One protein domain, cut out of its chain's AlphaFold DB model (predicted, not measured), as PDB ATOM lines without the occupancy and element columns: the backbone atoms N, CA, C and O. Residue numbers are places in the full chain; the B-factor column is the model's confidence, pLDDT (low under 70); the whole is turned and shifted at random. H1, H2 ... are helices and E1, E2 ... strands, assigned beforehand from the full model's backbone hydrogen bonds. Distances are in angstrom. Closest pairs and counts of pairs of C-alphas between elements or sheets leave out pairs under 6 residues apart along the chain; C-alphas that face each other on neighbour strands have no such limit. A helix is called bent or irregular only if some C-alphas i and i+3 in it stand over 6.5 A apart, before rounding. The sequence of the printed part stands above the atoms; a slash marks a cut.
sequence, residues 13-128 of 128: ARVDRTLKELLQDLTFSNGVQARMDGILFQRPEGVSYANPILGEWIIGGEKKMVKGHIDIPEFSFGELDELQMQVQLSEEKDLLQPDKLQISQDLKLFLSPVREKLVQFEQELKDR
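What this domain is: This is residues 13 to 128 of the 128 residues of the protein "Aha1_N domain-containing protein" of Acer yangbiense (UniProt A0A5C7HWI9). A twisted sheet of four strands curls round H2a, the first arm of a long bent helix, while the second arm, H2b, runs on beyond the sheet with the helix H1 at its side. The sheet with H2a makes one part of the elongated body, and H1 and H2b make the other. The printed part has 116 residues, with two named helices and four named strands in the order H1, E1, E2, E3, E4, H2, and the class is mixed, helices and strands. The sheet's order is E1, E2, E3, E4, antiparallel throughout. The whole is compact, with a radius of gyration of the C-alphas of 15.0 A, and it spans 50 by 30 by 23 A along its three main axes.

Where its parts are: H1, residues 13 to 28, begins at C-alpha 13 (-17.452, 30.980, 5.823) and is 23.2 A long from first to last C-alpha. E1, residues 36 to 41, is 13.6 A long. E2, residues 51 to 59, is 23.2 A long and bends by 51 degrees at residue 56. E3, residues 62 to 71, is the longest strand, 27.4 A from C-alpha 62 at (-29.835, 5.373, -22.583). E4, residues 86 to 89, is 9.9 A long. H2, residues 97 to 126, was assigned as one helix by its hydrogen bonds, but it is bent: C-alphas 110 and 113 are 6.7 A apart. Its arms are H2a, residues 97 to 110, 19.7 A long, and H2b, residues 113 to 126, 19.9 A long, which ends at C-alpha 126 (-18.881, 22.976, 19.443).

How they stand to each other: The four strands form a meander, each strand the antiparallel neighbour of the one before, and E1 and E4 are its edge strands. Each of the pairs E1 and E2, E2 and E3, and E3 and E4 is a hairpin. Between E1 and E2, at 166 degrees, N 40 and O 54 are 2.7 A apart, within hydrogen-bond range. Between E2 and E3, at 153 degrees, N 66 and O 55 are 2.7 A apart and N 53 and O 68 are 2.8 A apart. Between E3 and E4, at 141 degrees, N 69 and O 88 are 2.8 A apart. H1 and H2a on one face of the sheet make two layers, helices on one face of a sheet. The sheet curls round H2a, whose closest C-alphas to E4 are those of Ser 104 and Val 87, 5.9 A apart. H1 is on the sheet with residues 20 to 28, and its closest C-alphas to E1 are those of Thr 27 and Ile 39, 6.2 A apart. H2a and H2b stand at a shallow tilt of 33 degrees, only just short of steep. H2b is not on the sheet; it touches H1 with residues 114 to 118 alone, the closest C-alphas being those of Val 114 and Leu 22, 6.3 A apart. H1 and H2b run opposite ways at a shallow tilt of 33 degrees, only just short of steep. H1 and H2a are only just apart, at 8.2 A. Every O i to N i+4 pair is within hydrogen-bond range in H2a and H2b, and 11 of 12 are in H1.

The domain as a whole: The two C-alphas farthest apart are those of Lys 93 and Arg 128, 50.8 A, and Arg 128 is the chain's last residue. The printed part has no cut. The link from E3 to E4, residues 72 to 85, is long; the link from E2 to E3 is tight, and the others are short. The mean pLDDT of the printed part is 70.7. It is under 70 in 42 residues: 13 to 18, 20 to 51, 76 to 77 and 127 to 128.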
ATOM      1  N   ALA A  13     -18.306  31.104   7.014       51.03
ATOM      2  CA  ALA A  13     -17.452  30.980   5.823       51.03
ATOM      3  C   ALA A  13     -16.654  29.662   5.787       51.03
ATOM      4  O   ALA A  13     -16.319  29.151   4.720       51.03
ATOM      5  N   ARG A  14     -16.352  29.097   6.963       55.75
ATOM      6  CA  ARG A  14     -15.688  27.797   7.086       55.75
ATOM      7  C   ARG A  14     -16.619  26.656   6.667       55.75
ATOM      8  O   ARG A  14     -16.162  25.765   5.964       55.75
ATOM      9  N   VAL A  15     -17.901  26.721   7.031       60.34
ATOM     10  CA  VAL A  15     -18.884  25.691   6.669       60.34
ATOM     11  C   VAL A  15     -19.222  25.743   5.176       60.34
ATOM     12  O   VAL A  15     -19.286  24.687   4.562       60.34
ATOM     13  N   ASP A  16     -19.323  26.931   4.560       62.00
ATOM     14  CA  ASP A  16     -19.477  27.068   3.093       62.00
ATOM     15  C   ASP A  16     -18.319  26.400   2.334       62.00
ATOM     16  O   ASP A  16     -18.524  25.629   1.393       62.00
ATOM     17  N   ARG A  17     -17.082  26.634   2.793       64.44
ATOM     18  CA  ARG A  17     -15.897  25.994   2.220       64.44
ATOM     19  C   ARG A  17     -15.934  24.476   2.403       64.44
ATOM     20  O   ARG A  17     -15.723  23.762   1.428       64.44
ATOM     21  N   THR A  18     -16.236  23.992   3.607       66.88
ATOM     22  CA  THR A  18     -16.341  22.556   3.898       66.88
ATOM     23  C   THR A  18     -17.454  21.899   3.089       66.88
ATOM     24  O   THR A  18     -17.258  20.808   2.576       66.88
ATOM     25  N   LEU A  19     -18.590  22.566   2.901       70.31
ATOM     26  CA  LEU A  19     -19.682  22.088   2.063       70.31
ATOM     27  C   LEU A  19     -19.243  21.949   0.606       70.31
ATOM     28  O   LEU A  19     -19.461  20.906  -0.004       70.31
ATOM     29  N   LYS A  20     -18.565  22.963   0.062       67.56
ATOM     30  CA  LYS A  20     -17.971  22.881  -1.277       67.56
ATOM     31  C   LYS A  20     -16.939  21.767  -1.392       67.56
ATOM     32  O   LYS A  20     -16.923  21.083  -2.409       67.56
ATOM     33  N   GLU A  21     -16.091  21.587  -0.384       67.88
ATOM     34  CA  GLU A  21     -15.085  20.521  -0.353       67.88
ATOM     35  C   GLU A  21     -15.738  19.136  -0.243       67.88
ATOM     36  O   GLU A  21     -15.324  18.235  -0.956       67.88
ATOM     37  N   LEU A  22     -16.802  18.973   0.549       69.12
ATOM     38  CA  LEU A  22     -17.565  17.726   0.664       69.12
ATOM     39  C   LEU A  22     -18.325  17.403  -0.619       69.12
ATOM     40  O   LEU A  22     -18.310  16.259  -1.055       69.12
ATOM     41  N   LEU A  23     -18.960  18.398  -1.243       69.25
ATOM     42  CA  LEU A  23     -19.611  18.228  -2.541       69.25
ATOM     43  C   LEU A  23     -18.587  17.833  -3.607       69.25
ATOM     44  O   LEU A  23     -18.842  16.913  -4.375       69.25
ATOM     45  N   GLN A  24     -17.413  18.473  -3.627       64.06
ATOM     46  CA  GLN A  24     -16.324  18.075  -4.521       64.06
ATOM     47  C   GLN A  24     -15.812  16.669  -4.201       64.06
ATOM     48  O   GLN A  24     -15.692  15.863  -5.112       64.06
ATOM     49  N   ASP A  25     -15.562  16.320  -2.942       60.22
ATOM     50  CA  ASP A  25     -15.066  14.988  -2.585       60.22
ATOM     51  C   ASP A  25     -16.079  13.902  -2.955       60.22
ATOM     52  O   ASP A  25     -15.717  12.919  -3.584       60.22
ATOM     53  N   LEU A  26     -17.371  14.126  -2.706       58.16
ATOM     54  CA  LEU A  26     -18.436  13.181  -3.049       58.16
ATOM     55  C   LEU A  26     -18.652  13.032  -4.558       58.16
ATOM     56  O   LEU A  26     -19.067  11.964  -5.001       58.16
ATOM     57  N   THR A  27     -18.322  14.042  -5.373       55.78
ATOM     58  CA  THR A  27     -18.308  13.872  -6.842       55.78
ATOM     59  C   THR A  27     -17.240  12.900  -7.329       55.78
ATOM     60  O   THR A  27     -17.372  12.361  -8.426       55.78
ATOM     61  N   PHE A  28     -16.211  12.647  -6.517       47.41
ATOM     62  CA  PHE A  28     -15.114  11.729  -6.829       47.41
ATOM     63  C   PHE A  28     -15.160  10.429  -6.007       47.41
ATOM     64  O   PHE A  28     -14.734   9.381  -6.494       47.41
ATOM     65  N   SER A  29     -15.707  10.468  -4.792       38.91
ATOM     66  CA  SER A  29     -15.735   9.369  -3.828       38.91
ATOM     67  C   SER A  29     -16.995   8.513  -3.993       38.91
ATOM     68  O   SER A  29     -17.985   8.652  -3.283       38.91
ATOM     69  N   ASN A  30     -16.904   7.590  -4.951       47.00
ATOM     70  CA  ASN A  30     -17.503   6.251  -4.954       47.00
ATOM     71  C   ASN A  30     -18.959   6.075  -4.452       47.00
ATOM     72  O   ASN A  30     -19.204   5.750  -3.294       47.00
ATOM     73  N   GLY A  31     -19.889   5.981  -5.411       41.78
ATOM     74  CA  GLY A  31     -20.787   4.819  -5.440       41.78
ATOM     75  C   GLY A  31     -22.175   4.954  -4.814       41.78
ATOM     76  O   GLY A  31     -22.660   3.980  -4.237       41.78
ATOM     77  N   VAL A  32     -22.883   6.070  -5.001       42.59
ATOM     78  CA  VAL A  32     -24.352   5.969  -4.982       42.59
ATOM     79  C   VAL A  32     -24.767   5.176  -6.226       42.59
ATOM     80  O   VAL A  32     -24.628   5.616  -7.361       42.59
ATOM     81  N   GLN A  33     -25.185   3.932  -5.998       44.53
ATOM     82  CA  GLN A  33     -25.457   2.881  -6.986       44.53
ATOM     83  C   GLN A  33     -26.744   3.122  -7.802       44.53
ATOM     84  O   GLN A  33     -27.527   2.202  -8.045       44.53
ATOM     85  N   ALA A  34     -27.017   4.358  -8.198       48.12
ATOM     86  CA  ALA A  34     -28.347   4.762  -8.616       48.12
ATOM     87  C   ALA A  34     -28.400   5.207 -10.070       48.12
ATOM     88  O   ALA A  34     -28.716   6.344 -10.377       48.12
ATOM     89  N   ARG A  35     -28.087   4.310 -11.011       50.91
ATOM     90  CA  ARG A  35     -28.180   4.580 -12.468       50.91
ATOM     91  C   ARG A  35     -27.368   5.791 -12.963       50.91
ATOM     92  O   ARG A  35     -27.450   6.116 -14.144       50.91
ATOM     93  N   MET A  36     -26.629   6.457 -12.088       62.50
ATOM     94  CA  MET A  36     -25.923   7.698 -12.325       62.50
ATOM     95  C   MET A  36     -24.495   7.340 -12.717       62.50
ATOM     96  O   MET A  36     -23.768   6.706 -11.955       62.50
ATOM     97  N   ASP A  37     -24.136   7.678 -13.949       57.78
ATOM     98  CA  ASP A  37     -22.833   7.374 -14.539       57.78
ATOM     99  C   ASP A  37     -21.781   8.415 -14.107       57.78
ATOM    100  O   ASP A  37     -20.603   8.089 -13.988       57.78
ATOM    101  N   GLY A  38     -22.222   9.636 -13.766       56.78
ATOM    102  CA  GLY A  38     -21.404  10.670 -13.125       56.78
ATOM    103  C   GLY A  38     -22.162  11.982 -12.877       56.78
ATOM    104  O   GLY A  38     -23.144  12.267 -13.557       56.78
ATOM    105  N   ILE A  39     -21.704  12.804 -11.921       63.22
ATOM    106  CA  ILE A  39     -22.157  14.199 -11.737       63.22
ATOM    107  C   ILE A  39     -20.967  15.134 -11.885       63.22
ATOM    108  O   ILE A  39     -20.006  15.068 -11.123       63.22
ATOM    109  N   LEU A  40     -21.072  16.068 -12.817       60.38
ATOM    110  CA  LEU A  40     -20.230  17.242 -12.908       60.38
ATOM    111  C   LEU A  40     -20.919  18.424 -12.211       60.38
ATOM    112  O   LEU A  40     -21.893  18.998 -12.701       60.38
ATOM    113  N   PHE A  41     -20.392  18.846 -11.066       57.78
ATOM    114  CA  PHE A  41     -20.780  20.134 -10.499       57.78
ATOM    115  C   PHE A  41     -20.068  21.221 -11.297       57.78
ATOM    116  O   PHE A  41     -18.834  21.295 -11.311       57.78
ATOM    117  N   GLN A  42     -20.829  22.063 -11.994       48.12
ATOM    118  CA  GLN A  42     -20.230  23.194 -12.688       48.12
ATOM    119  C   GLN A  42     -19.824  24.222 -11.633       48.12
ATOM    120  O   GLN A  42     -20.671  24.746 -10.911       48.12
ATOM    121  N   ARG A  43     -18.517  24.498 -11.509       45.91
ATOM    122  CA  ARG A  43     -18.037  25.566 -10.624       45.91
ATOM    123  C   ARG A  43     -18.685  26.882 -11.069       45.91
ATOM    124  O   ARG A  43     -18.503  27.258 -12.227       45.91
ATOM    125  N   PRO A  44     -19.417  27.588 -10.191       45.38
ATOM    126  CA  PRO A  44     -19.975  28.881 -10.540       45.38
ATOM    127  C   PRO A  44     -18.837  29.903 -10.596       45.38
ATOM    128  O   PRO A  44     -18.382  30.426  -9.579       45.38
ATOM    129  N   GLU A  45     -18.345  30.178 -11.799       45.47
ATOM    130  CA  GLU A  45     -17.549  31.369 -12.080       45.47
ATOM    131  C   GLU A  45     -18.499  32.572 -12.117       45.47
ATOM    132  O   GLU A  45     -18.985  32.976 -13.168       45.47
ATOM    133  N   GLY A  46     -18.804  33.116 -10.936       46.88
ATOM    134  CA  GLY A  46     -19.556  34.362 -10.787       46.88
ATOM    135  C   GLY A  46     -20.971  34.188 -10.237       46.88
ATOM    136  O   GLY A  46     -21.884  33.772 -10.936       46.88
ATOM    137  N   VAL A  47     -21.130  34.582  -8.969       44.00
ATOM    138  CA  VAL A  47     -22.354  35.112  -8.336       44.00
ATOM    139  C   VAL A  47     -23.696  34.498  -8.757       44.00
ATOM    140  O   VAL A  47     -24.426  35.067  -9.562       44.00
ATOM    141  N   SER A  48     -24.086  33.401  -8.108       47.12
ATOM    142  CA  SER A  48     -25.483  33.080  -7.772       47.12
ATOM    143  C   SER A  48     -25.494  31.979  -6.709       47.12
ATOM    144  O   SER A  48     -24.732  31.026  -6.815       47.12
ATOM    145  N   TYR A  49     -26.343  32.113  -5.688       52.47
ATOM    146  CA  TYR A  49     -26.521  31.147  -4.585       52.47
ATOM    147  C   TYR A  49     -27.038  29.763  -5.037       52.47
ATOM    148  O   TYR A  49     -27.141  28.846  -4.229       52.47
ATOM    149  N   ALA A  50     -27.342  29.591  -6.325       54.00
ATOM    150  CA  ALA A  50     -27.731  28.316  -6.907       54.00
ATOM    151  C   ALA A  50     -26.482  27.505  -7.274       54.00
ATOM    152  O   ALA A  50     -25.610  27.999  -7.988       54.00
ATOM    153  N   ASN A  51     -26.407  26.253  -6.820       69.06
ATOM    154  CA  ASN A  51     -25.330  25.336  -7.189       69.06
ATOM    155  C   ASN A  51     -25.766  24.534  -8.424       69.06
ATOM    156  O   ASN A  51     -26.522  23.571  -8.262       69.06
ATOM    157  N   PRO A  52     -25.361  24.913  -9.653       71.38
ATOM    158  CA  PRO A  52     -25.742  24.173 -10.845       71.38
ATOM    159  C   PRO A  52     -25.078  22.796 -10.845       71.38
ATOM    160  O   PRO A  52     -23.864  22.655 -10.666       71.38
ATOM    161  N   ILE A  53     -25.892  21.780 -11.091       75.69
ATOM    162  CA  ILE A  53     -25.455  20.404 -11.267       75.69
ATOM    163  C   ILE A  53     -25.716  19.964 -12.699       75.69
ATOM    164  O   ILE A  53     -26.747  20.276 -13.301       75.69
ATOM    165  N   LEU A  54     -24.768  19.220 -13.242       77.50
ATOM    166  CA  LEU A  54     -24.877  18.565 -14.529       77.50
ATOM    167  C   LEU A  54     -24.493  17.112 -14.310       77.50
ATOM    168  O   LEU A  54     -23.340  16.843 -14.014       77.50
ATOM    169  N   GLY A  55     -25.413  16.167 -14.429       77.38
ATOM    170  CA  GLY A  55     -25.064  14.753 -14.276       77.38
ATOM    171  C   GLY A  55     -25.581  13.907 -15.420       77.38
ATOM    172  O   GLY A  55     -26.462  14.314 -16.171       77.38
ATOM    173  N   GLU A  56     -25.007  12.727 -15.569       80.62
ATOM    174  CA  GLU A  56     -25.382  11.736 -16.563       80.62
ATOM    175  C   GLU A  56     -26.127  10.594 -15.869       80.62
ATOM    176  O   GLU A  56     -25.581   9.910 -15.001       80.62
ATOM    177  N   TRP A  57     -27.384  10.376 -16.257       82.50
ATOM    178  CA  TRP A  57     -28.234   9.302 -15.738       82.50
ATOM    179  C   TRP A  57     -28.629   8.327 -16.841       82.50
ATOM    180  O   TRP A  57     -28.887   8.717 -17.978       82.50
ATOM    181  N   ILE A  58     -28.732   7.045 -16.494       80.50
ATOM    182  CA  ILE A  58     -29.164   5.983 -17.405       80.50
ATOM    183  C   ILE A  58     -30.679   5.793 -17.287       80.50
ATOM    184  O   ILE A  58     -31.175   5.098 -16.394       80.50
ATOM    185  N   ILE A  59     -31.433   6.367 -18.221       80.44
ATOM    186  CA  ILE A  59     -32.900   6.345 -18.252       80.44
ATOM    187  C   ILE A  59     -33.342   5.470 -19.419       80.44
ATOM    188  O   ILE A  59     -32.888   5.646 -20.542       80.44
ATOM    189  N   GLY A  60     -34.171   4.459 -19.149       78.06
ATOM    190  CA  GLY A  60     -34.619   3.518 -20.188       78.06
ATOM    191  C   GLY A  60     -33.509   2.707 -20.884       78.06
ATOM    192  O   GLY A  60     -33.790   2.052 -21.878       78.06
ATOM    193  N   GLY A  61     -32.271   2.723 -20.372       79.00
ATOM    194  CA  GLY A  61     -31.105   2.090 -21.005       79.00
ATOM    195  C   GLY A  61     -30.226   3.052 -21.813       79.00
ATOM    196  O   GLY A  61     -29.182   2.639 -22.310       79.00
ATOM    197  N   GLU A  62     -30.600   4.330 -21.899       81.56
ATOM    198  CA  GLU A  62     -29.835   5.373 -22.583       81.56
ATOM    199  C   GLU A  62     -29.245   6.368 -21.582       81.56
ATOM    200  O   GLU A  62     -29.892   6.741 -20.600       81.56
ATOM    201  N   LYS A  63     -28.015   6.828 -21.838       82.56
ATOM    202  CA  LYS A  63     -27.404   7.916 -21.067       82.56
ATOM    203  C   LYS A  63     -28.049   9.237 -21.468       82.56
ATOM    204  O   LYS A  63     -27.988   9.644 -22.628       82.56
ATOM    205  N   LYS A  64     -28.662   9.905 -20.500       83.38
ATOM    206  CA  LYS A  64     -29.250  11.234 -20.634       83.38
ATOM    207  C   LYS A  64     -28.485  12.185 -19.729       83.38
ATOM    208  O   LYS A  64     -28.237  11.895 -18.560       83.38
ATOM    209  N   MET A  65     -28.114  13.325 -20.291       81.69
ATOM    210  CA  MET A  65     -27.532  14.418 -19.532       81.69
ATOM    211  C   MET A  65     -28.673  15.168 -18.864       81.69
ATOM    212  O   MET A  65     -29.565  15.627 -19.561       81.69
ATOM    213  N   VAL A  66     -28.646  15.257 -17.541       82.12
ATOM    214  CA  VAL A  66     -29.664  15.932 -16.746       82.12
ATOM    215  C   VAL A  66     -29.060  17.172 -16.117       82.12
ATOM    216  O   VAL A  66     -28.023  17.113 -15.448       82.12
ATOM    217  N   LYS A  67     -29.720  18.308 -16.324       84.31
ATOM    218  CA  LYS A  67     -29.325  19.585 -15.719       84.31
ATOM    219  C   LYS A  67     -30.188  19.886 -14.511       84.31
ATOM    220  O   LYS A  67     -31.393  19.655 -14.530       84.31
ATOM    221  N   GLY A  68     -29.608  20.483 -13.485       82.19
ATOM    222  CA  GLY A  68     -30.355  20.926 -12.319       82.19
ATOM    223  C   GLY A  68     -29.620  21.985 -11.521       82.19
ATOM    224  O   GLY A  68     -28.529  22.422 -11.878       82.19
ATOM    225  N   HIS A  69     -30.228  22.379 -10.417       81.44
ATOM    226  CA  HIS A  69     -29.596  23.175  -9.388       81.44
ATOM    227  C   HIS A  69     -29.978  22.635  -8.017       81.44
ATOM    228  O   HIS A  69     -31.094  22.151  -7.800       81.44
ATOM    229  N   ILE A  70     -29.015  22.692  -7.107       79.56
ATOM    230  CA  ILE A  70     -29.230  22.401  -5.699       79.56
ATOM    231  C   ILE A  70     -29.351  23.737  -4.982       79.56
ATOM    232  O   ILE A  70     -28.416  24.545  -4.970       79.56
ATOM    233  N   ASP A  71     -30.524  23.937  -4.401       79.00
ATOM    234  CA  ASP A  71     -30.829  25.038  -3.511       79.00
ATOM    235  C   ASP A  71     -30.479  24.610  -2.087       79.00
ATOM    236  O   ASP A  71     -31.039  23.655  -1.534       79.00
ATOM    237  N   ILE A  72     -29.492  25.297  -1.522       75.31
ATOM    238  CA  ILE A  72     -29.019  25.068  -0.163       75.31
ATOM    239  C   ILE A  72     -29.513  26.263   0.648       75.31
ATOM    240  O   ILE A  72     -29.015  27.369   0.429       75.31
ATOM    241  N   PRO A  73     -30.503  26.071   1.540       73.00
ATOM    242  CA  PRO A  73     -30.967  27.157   2.388       73.00
ATOM    243  C   PRO A  73     -29.821  27.686   3.246       73.00
ATOM    244  O   PRO A  73     -28.939  26.926   3.648       73.00
ATOM    245  N   GLU A  74     -29.858  28.976   3.574       70.81
ATOM    246  CA  GLU A  74     -28.994  29.509   4.623       70.81
ATOM    247  C   GLU A  74     -29.344  28.825   5.949       70.81
ATOM    248  O   GLU A  74     -30.504  28.791   6.360       70.81
ATOM    249  N   PHE A  75     -28.338  28.266   6.614       73.75
ATOM    250  CA  PHE A  75     -28.490  27.590   7.896       73.75
ATOM    251  C   PHE A  75     -27.564  28.200   8.937       73.75
ATOM    252  O   PHE A  75     -26.530  28.794   8.628       73.75
ATOM    253  N   SER A  76     -27.950  28.025  10.195       69.31
ATOM    254  CA  SER A  76     -27.164  28.433  11.353       69.31
ATOM    255  C   SER A  76     -26.689  27.214  12.134       69.31
ATOM    256  O   SER A  76     -27.164  26.098  11.940       69.31
ATOM    257  N   PHE A  77     -25.739  27.450  13.033       67.44
ATOM    258  CA  PHE A  77     -25.250  26.435  13.952       67.44
ATOM    259  C   PHE A  77     -26.395  25.919  14.845       67.44
ATOM    260  O   PHE A  77     -27.033  26.715  15.532       67.44
ATOM    261  N   GLY A  78     -26.637  24.612  14.850       71.25
ATOM    262  CA  GLY A  78     -27.745  23.926  15.513       71.25
ATOM    263  C   GLY A  78     -28.889  23.542  14.569       71.25
ATOM    264  O   GLY A  78     -29.654  22.644  14.902       71.25
ATOM    265  N   GLU A  79     -28.963  24.150  13.382       78.25
ATOM    266  CA  GLU A  79     -30.051  23.953  12.406       78.25
ATOM    267  C   GLU A  79     -29.649  22.984  11.277       78.25
ATOM    268  O   GLU A  79     -30.438  22.688  10.378       78.25
ATOM    269  N   LEU A  80     -28.412  22.470  11.282       77.25
ATOM    270  CA  LEU A  80     -27.922  21.549  10.250       77.25
ATOM    271  C   LEU A  80     -28.683  20.217  10.209       77.25
ATOM    272  O   LEU A  80     -28.771  19.596   9.148       77.25
ATOM    273  N   ASP A  81     -29.266  19.794  11.333       75.75
ATOM    274  CA  ASP A  81     -30.167  18.637  11.375       75.75
ATOM    275  C   ASP A  81     -31.565  18.948  10.804       75.75
ATOM    276  O   ASP A  81     -32.334  18.067  10.433       75.75
ATOM    277  N   GLU A  82     -31.914  20.211  10.630       80.88
ATOM    278  CA  GLU A  82     -33.171  20.592   9.985       80.88
ATOM    279  C   GLU A  82     -32.950  20.989   8.524       80.88
ATOM    280  O   GLU A  82     -33.904  21.030   7.747       80.88
ATOM    281  N   LEU A  83     -31.688  21.154   8.102       78.88
ATOM    282  CA  LEU A  83     -31.311  21.521   6.741       78.88
ATOM    283  C   LEU A  83     -31.952  20.582   5.705       78.88
ATOM    284  O   LEU A  83     -31.634  19.390   5.620       78.88
ATOM    285  N   GLN A  84     -32.845  21.151   4.892       77.31
ATOM    286  CA  GLN A  84     -33.488  20.496   3.755       77.31
ATOM    287  C   GLN A  84     -32.888  21.040   2.458       77.31
ATOM    288  O   GLN A  84     -33.233  22.134   2.015       77.31
ATOM    289  N   MET A  85     -32.004  20.270   1.825       79.44
ATOM    290  CA  MET A  85     -31.484  20.622   0.503       79.44
ATOM    291  C   MET A  85     -32.560  20.353  -0.553       79.44
ATOM    292  O   MET A  85     -33.132  19.258  -0.616       79.44
ATOM    293  N   GLN A  86     -32.847  21.352  -1.383       80.19
ATOM    294  CA  GLN A  86     -33.832  21.238  -2.452       80.19
ATOM    295  C   GLN A  86     -33.124  20.996  -3.777       80.19
ATOM    296  O   GLN A  86     -32.181  21.690  -4.138       80.19
ATOM    297  N   VAL A  87     -33.582  19.987  -4.509       83.44
ATOM    298  CA  VAL A  87     -33.023  19.628  -5.810       83.44
ATOM    299  C   VAL A  87     -34.055  19.960  -6.868       83.44
ATOM    300  O   VAL A  87     -35.115  19.331  -6.923       83.44
ATOM    301  N   GLN A  88     -33.731  20.923  -7.721       85.00
ATOM    302  CA  GLN A  88     -34.560  21.302  -8.853       85.00
ATOM    303  C   GLN A  88     -33.895  20.852 -10.147       85.00
ATOM    304  O   GLN A  88     -32.795  21.275 -10.494       85.00
ATOM    305  N   LEU A  89     -34.577  19.970 -10.871       85.06
ATOM    306  CA  LEU A  89     -34.147  19.528 -12.192       85.06
ATOM    307  C   LEU A  89     -34.719  20.461 -13.255       85.06
ATOM    308  O   LEU A  89     -35.841  20.954 -13.133       85.06
ATOM    309  N   SER A  90     -33.949  20.676 -14.311       84.06
ATOM    310  CA  SER A  90     -34.378  21.443 -15.472       84.06
ATOM    311  C   SER A  90     -35.488  20.708 -16.218       84.06
ATOM    312  O   SER A  90     -35.565  19.474 -16.245       84.06
ATOM    313  N   GLU A  91     -36.374  21.473 -16.852       77.50
ATOM    314  CA  GLU A  91     -37.452  20.896 -17.639       77.50
ATOM    315  C   GLU A  91     -36.929  20.423 -19.000       77.50
ATOM    316  O   GLU A  91     -36.963  21.136 -19.999       77.50
ATOM    317  N   GLU A  92     -36.414  19.198 -19.033       75.75
ATOM    318  CA  GLU A  92     -35.981  18.570 -20.280       75.75
ATOM    319  C   GLU A  92     -37.133  17.787 -20.901       75.75
ATOM    320  O   GLU A  92     -37.853  17.060 -20.210       75.75
ATOM    321  N   LYS A  93     -37.317  17.963 -22.214       73.31
ATOM    322  CA  LYS A  93     -38.392  17.333 -23.000       73.31
ATOM    323  C   LYS A  93     -38.236  15.815 -23.095       73.31
ATOM    324  O   LYS A  93     -39.224  15.106 -23.251       73.31
ATOM    325  N   ASP A  94     -37.002  15.344 -22.967       74.75
ATOM    326  CA  ASP A  94     -36.610  13.937 -22.971       74.75
ATOM    327  C   ASP A  94     -36.769  13.249 -21.606       74.75
ATOM    328  O   ASP A  94     -36.627  12.031 -21.520       74.75
ATOM    329  N   LEU A  95     -37.041  14.013 -20.542       78.06
ATOM    330  CA  LEU A  95     -37.152  13.504 -19.178       78.06
ATOM    331  C   LEU A  95     -38.613  13.465 -18.737       78.06
ATOM    332  O   LEU A  95     -39.249  14.507 -18.528       78.06
ATOM    333  N   LEU A  96     -39.139  12.258 -18.535       83.81
ATOM    334  CA  LEU A  96     -40.480  12.078 -17.997       83.81
ATOM    335  C   LEU A  96     -40.501  12.434 -16.505       83.81
ATOM    336  O   LEU A  96     -39.510  12.301 -15.787       83.81
ATOM    337  N   GLN A  97     -41.665  12.863 -16.013       83.94
ATOM    338  CA  GLN A  97     -41.871  13.153 -14.589       83.94
ATOM    339  C   GLN A  97     -41.428  12.029 -13.628       83.94
ATOM    340  O   GLN A  97     -40.775  12.350 -12.635       83.94
ATOM    341  N   PRO A  98     -41.717  10.732 -13.875       84.62
ATOM    342  CA  PRO A  98     -41.206   9.656 -13.022       84.62
ATOM    343  C   PRO A  98     -39.675   9.597 -12.967       84.62
ATOM    344  O   PRO A  98     -39.122   9.379 -11.890       84.62
ATOM    345  N   ASP A  99     -38.987   9.844 -14.084       84.69
ATOM    346  CA  ASP A  99     -37.523   9.856 -14.121       84.69
ATOM    347  C   ASP A  99     -36.979  11.037 -13.319       84.69
ATOM    348  O   ASP A  99     -36.113  10.859 -12.468       84.69
ATOM    349  N   LYS A 100     -37.559  12.233 -13.499       83.56
ATOM    350  CA  LYS A 100     -37.212  13.428 -12.712       83.56
ATOM    351  C   LYS A 100     -37.390  13.193 -11.212       83.56
ATOM    352  O   LYS A 100     -36.524  13.558 -10.418       83.56
ATOM    353  N   LEU A 101     -38.492  12.558 -10.816       85.06
ATOM    354  CA  LEU A 101     -38.760  12.247  -9.415       85.06
ATOM    355  C   LEU A 101     -37.735  11.252  -8.853       85.06
ATOM    356  O   LEU A 101     -37.304  11.396  -7.709       85.06
ATOM    357  N   GLN A 102     -37.335  10.253  -9.643       83.12
ATOM    358  CA  GLN A 102     -36.311   9.284  -9.257       83.12
ATOM    359  C   GLN A 102     -34.930   9.941  -9.135       83.12
ATOM    360  O   GLN A 102     -34.263   9.746  -8.127       83.12
ATOM    361  N   ILE A 103     -34.543  10.782 -10.096       80.88
ATOM    362  CA  ILE A 103     -33.278  11.531 -10.082       80.88
ATOM    363  C   ILE A 103     -33.208  12.488  -8.885       80.88
ATOM    364  O   ILE A 103     -32.185  12.578  -8.214       80.88
ATOM    365  N   SER A 104     -34.299  13.192  -8.575       82.06
ATOM    366  CA  SER A 104     -34.354  14.087  -7.413       82.06
ATOM    367  C   SER A 104     -34.217  13.317  -6.094       82.06
ATOM    368  O   SER A 104     -33.489  13.751  -5.202       82.06
ATOM    369  N   GLN A 105     -34.866  12.152  -5.971       82.69
ATOM    370  CA  GLN A 105     -34.684  11.265  -4.815       82.69
ATOM    371  C   GLN A 105     -33.250  10.766  -4.708       82.69
ATOM    372  O   GLN A 105     -32.692  10.751  -3.616       82.69
ATOM    373  N   ASP A 106     -32.655  10.399  -5.834       80.62
ATOM    374  CA  ASP A 106     -31.282   9.935  -5.866       80.62
ATOM    375  C   ASP A 106     -30.301  11.016  -5.401       80.62
ATOM    376  O   ASP A 106     -29.497  10.802  -4.499       80.62
ATOM    377  N   LEU A 107     -30.457  12.235  -5.918       78.12
ATOM    378  CA  LEU A 107     -29.675  13.385  -5.478       78.12
ATOM    379  C   LEU A 107     -29.889  13.690  -3.993       78.12
ATOM    380  O   LEU A 107     -28.931  14.014  -3.298       78.12
ATOM    381  N   LYS A 108     -31.106  13.539  -3.459       80.06
ATOM    382  CA  LYS A 108     -31.341  13.664  -2.009       80.06
ATOM    383  C   LYS A 108     -30.587  12.603  -1.203       80.06
ATOM    384  O   LYS A 108     -30.009  12.930  -0.166       80.06
ATOM    385  N   LEU A 109     -30.566  11.353  -1.666       78.69
ATOM    386  CA  LEU A 109     -29.801  10.280  -1.024       78.69
ATOM    387  C   LEU A 109     -28.295  10.548  -1.112       78.69
ATOM    388  O   LEU A 109     -27.585  10.376  -0.127       78.69
ATOM    389  N   PHE A 110     -27.822  11.060  -2.246       76.25
ATOM    390  CA  PHE A 110     -26.435  11.468  -2.448       76.25
ATOM    391  C   PHE A 110     -26.011  12.621  -1.528       76.25
ATOM    392  O   PHE A 110     -24.887  12.650  -1.033       76.25
ATOM    393  N   LEU A 111     -26.919  13.555  -1.245       76.06
ATOM    394  CA  LEU A 111     -26.677  14.670  -0.328       76.06
ATOM    395  C   LEU A 111     -26.821  14.288   1.153       76.06
ATOM    396  O   LEU A 111     -26.361  15.025   2.025       76.06
ATOM    397  N   SER A 112     -27.415  13.135   1.460       78.94
ATOM    398  CA  SER A 112     -27.561  12.648   2.837       78.94
ATOM    399  C   SER A 112     -26.218  12.553   3.586       78.94
ATOM    400  O   SER A 112     -26.114  13.143   4.665       78.94
ATOM    401  N   PRO A 113     -25.150  11.928   3.038       77.62
ATOM    402  CA  PRO A 113     -23.839  11.919   3.690       77.62
ATOM    403  C   PRO A 113     -23.189  13.308   3.786       77.62
ATOM    404  O   PRO A 113     -22.455  13.560   4.741       77.62
ATOM    405  N   VAL A 114     -23.470  14.235   2.853       76.50
ATOM    406  CA  VAL A 114     -23.011  15.637   2.958       76.50
ATOM    407  C   VAL A 114     -23.563  16.258   4.235       76.50
ATOM    408  O   VAL A 114     -22.814  16.847   5.013       76.50
ATOM    409  N   ARG A 115     -24.872  16.110   4.464       76.94
ATOM    410  CA  ARG A 115     -25.539  16.657   5.645       76.94
ATOM    411  C   ARG A 115     -24.980  16.056   6.930       76.94
ATOM    412  O   ARG A 115     -24.679  16.801   7.854       76.94
ATOM    413  N   GLU A 116     -24.793  14.740   6.983       80.69
ATOM    414  CA  GLU A 116     -24.210  14.086   8.159       80.69
ATOM    415  C   GLU A 116     -22.798  14.616   8.461       80.69
ATOM    416  O   GLU A 116     -22.489  14.966   9.602       80.69
ATOM    417  N   LYS A 117     -21.959  14.770   7.431       78.44
ATOM    418  CA  LYS A 117     -20.627  15.378   7.555       78.44
ATOM    419  C   LYS A 117     -20.680  16.826   8.044       78.44
ATOM    420  O   LYS A 117     -19.850  17.201   8.869       78.44
ATOM    421  N   LEU A 118     -21.636  17.626   7.568       77.94
ATOM    422  CA  LEU A 118     -21.846  18.992   8.058       77.94
ATOM    423  C   LEU A 118     -22.205  18.999   9.550       77.94
ATOM    424  O   LEU A 118     -21.605  19.751  10.312       77.94
ATOM    425  N   VAL A 119     -23.130  18.134   9.978       79.62
ATOM    426  CA  VAL A 119     -23.524  18.006  11.393       79.62
ATOM    427  C   VAL A 119     -22.337  17.567  12.259       79.62
ATOM    428  O   VAL A 119     -22.120  18.110  13.339       79.62
ATOM    429  N   GLN A 120     -21.522  16.620  11.787       79.62
ATOM    430  CA  GLN A 120     -20.295  16.211  12.481       79.62
ATOM    431  C   GLN A 120     -19.307  17.372  12.636       79.62
ATOM    432  O   GLN A 120     -18.743  17.570  13.710       79.62
ATOM    433  N   PHE A 121     -19.127  18.165  11.582       77.88
ATOM    434  CA  PHE A 121     -18.256  19.335  11.610       77.88
ATOM    435  C   PHE A 121     -18.741  20.402  12.597       77.88
ATOM    436  O   PHE A 121     -17.944  21.011  13.309       77.88
ATOM    437  N   GLU A 122     -20.052  20.610  12.677       78.25
ATOM    438  CA  GLU A 122     -20.667  21.495  13.663       78.25
ATOM    439  C   GLU A 122     -20.357  21.060  15.097       78.25
ATOM    440  O   GLU A 122     -19.918  21.874  15.907       78.25
ATOM    441  N   GLN A 123     -20.516  19.770  15.398       78.44
ATOM    442  CA  GLN A 123     -20.178  19.215  16.710       78.44
ATOM    443  C   GLN A 123     -18.686  19.376  17.029       78.44
ATOM    444  O   GLN A 123     -18.345  19.777  18.139       78.44
ATOM    445  N   GLU A 124     -17.799  19.155  16.053       78.31
ATOM    446  CA  GLU A 124     -16.352  19.373  16.214       78.31
ATOM    447  C   GLU A 124     -16.020  20.839  16.537       78.31
ATOM    448  O   GLU A 124     -15.129  21.124  17.337       78.31
ATOM    449  N   LEU A 125     -16.749  21.791  15.948       74.38
ATOM    450  CA  LEU A 125     -16.618  23.204  16.296       74.38
ATOM    451  C   LEU A 125     -17.208  23.527  17.677       74.38
ATOM    452  O   LEU A 125     -16.714  24.451  18.318       74.38
ATOM    453  N   LYS A 126     -18.238  22.796  18.129       71.19
ATOM    454  CA  LYS A 126     -18.881  22.976  19.443       71.19
ATOM    455  C   LYS A 126     -18.009  22.531  20.612       71.19
ATOM    456  O   LYS A 126     -18.117  23.101  21.690       71.19
ATOM    457  N   ASP A 127     -17.225  21.476  20.402       68.12
ATOM    458  CA  ASP A 127     -16.375  20.852  21.425       68.12
ATOM    459  C   ASP A 127     -15.082  21.654  21.695       68.12
ATOM    460  O   ASP A 127     -14.367  21.383  22.658       68.12
ATOM    461  N   ARG A 128     -14.782  22.660  20.859       57.25
ATOM    462  CA  ARG A 128     -13.573  23.498  20.939       57.25
ATOM    463  C   ARG A 128     -13.716  24.774  21.758       57.25
ATOM    464  O   ARG A 128     -14.821  25.354  21.816       57.25
TER     465      ARG A 128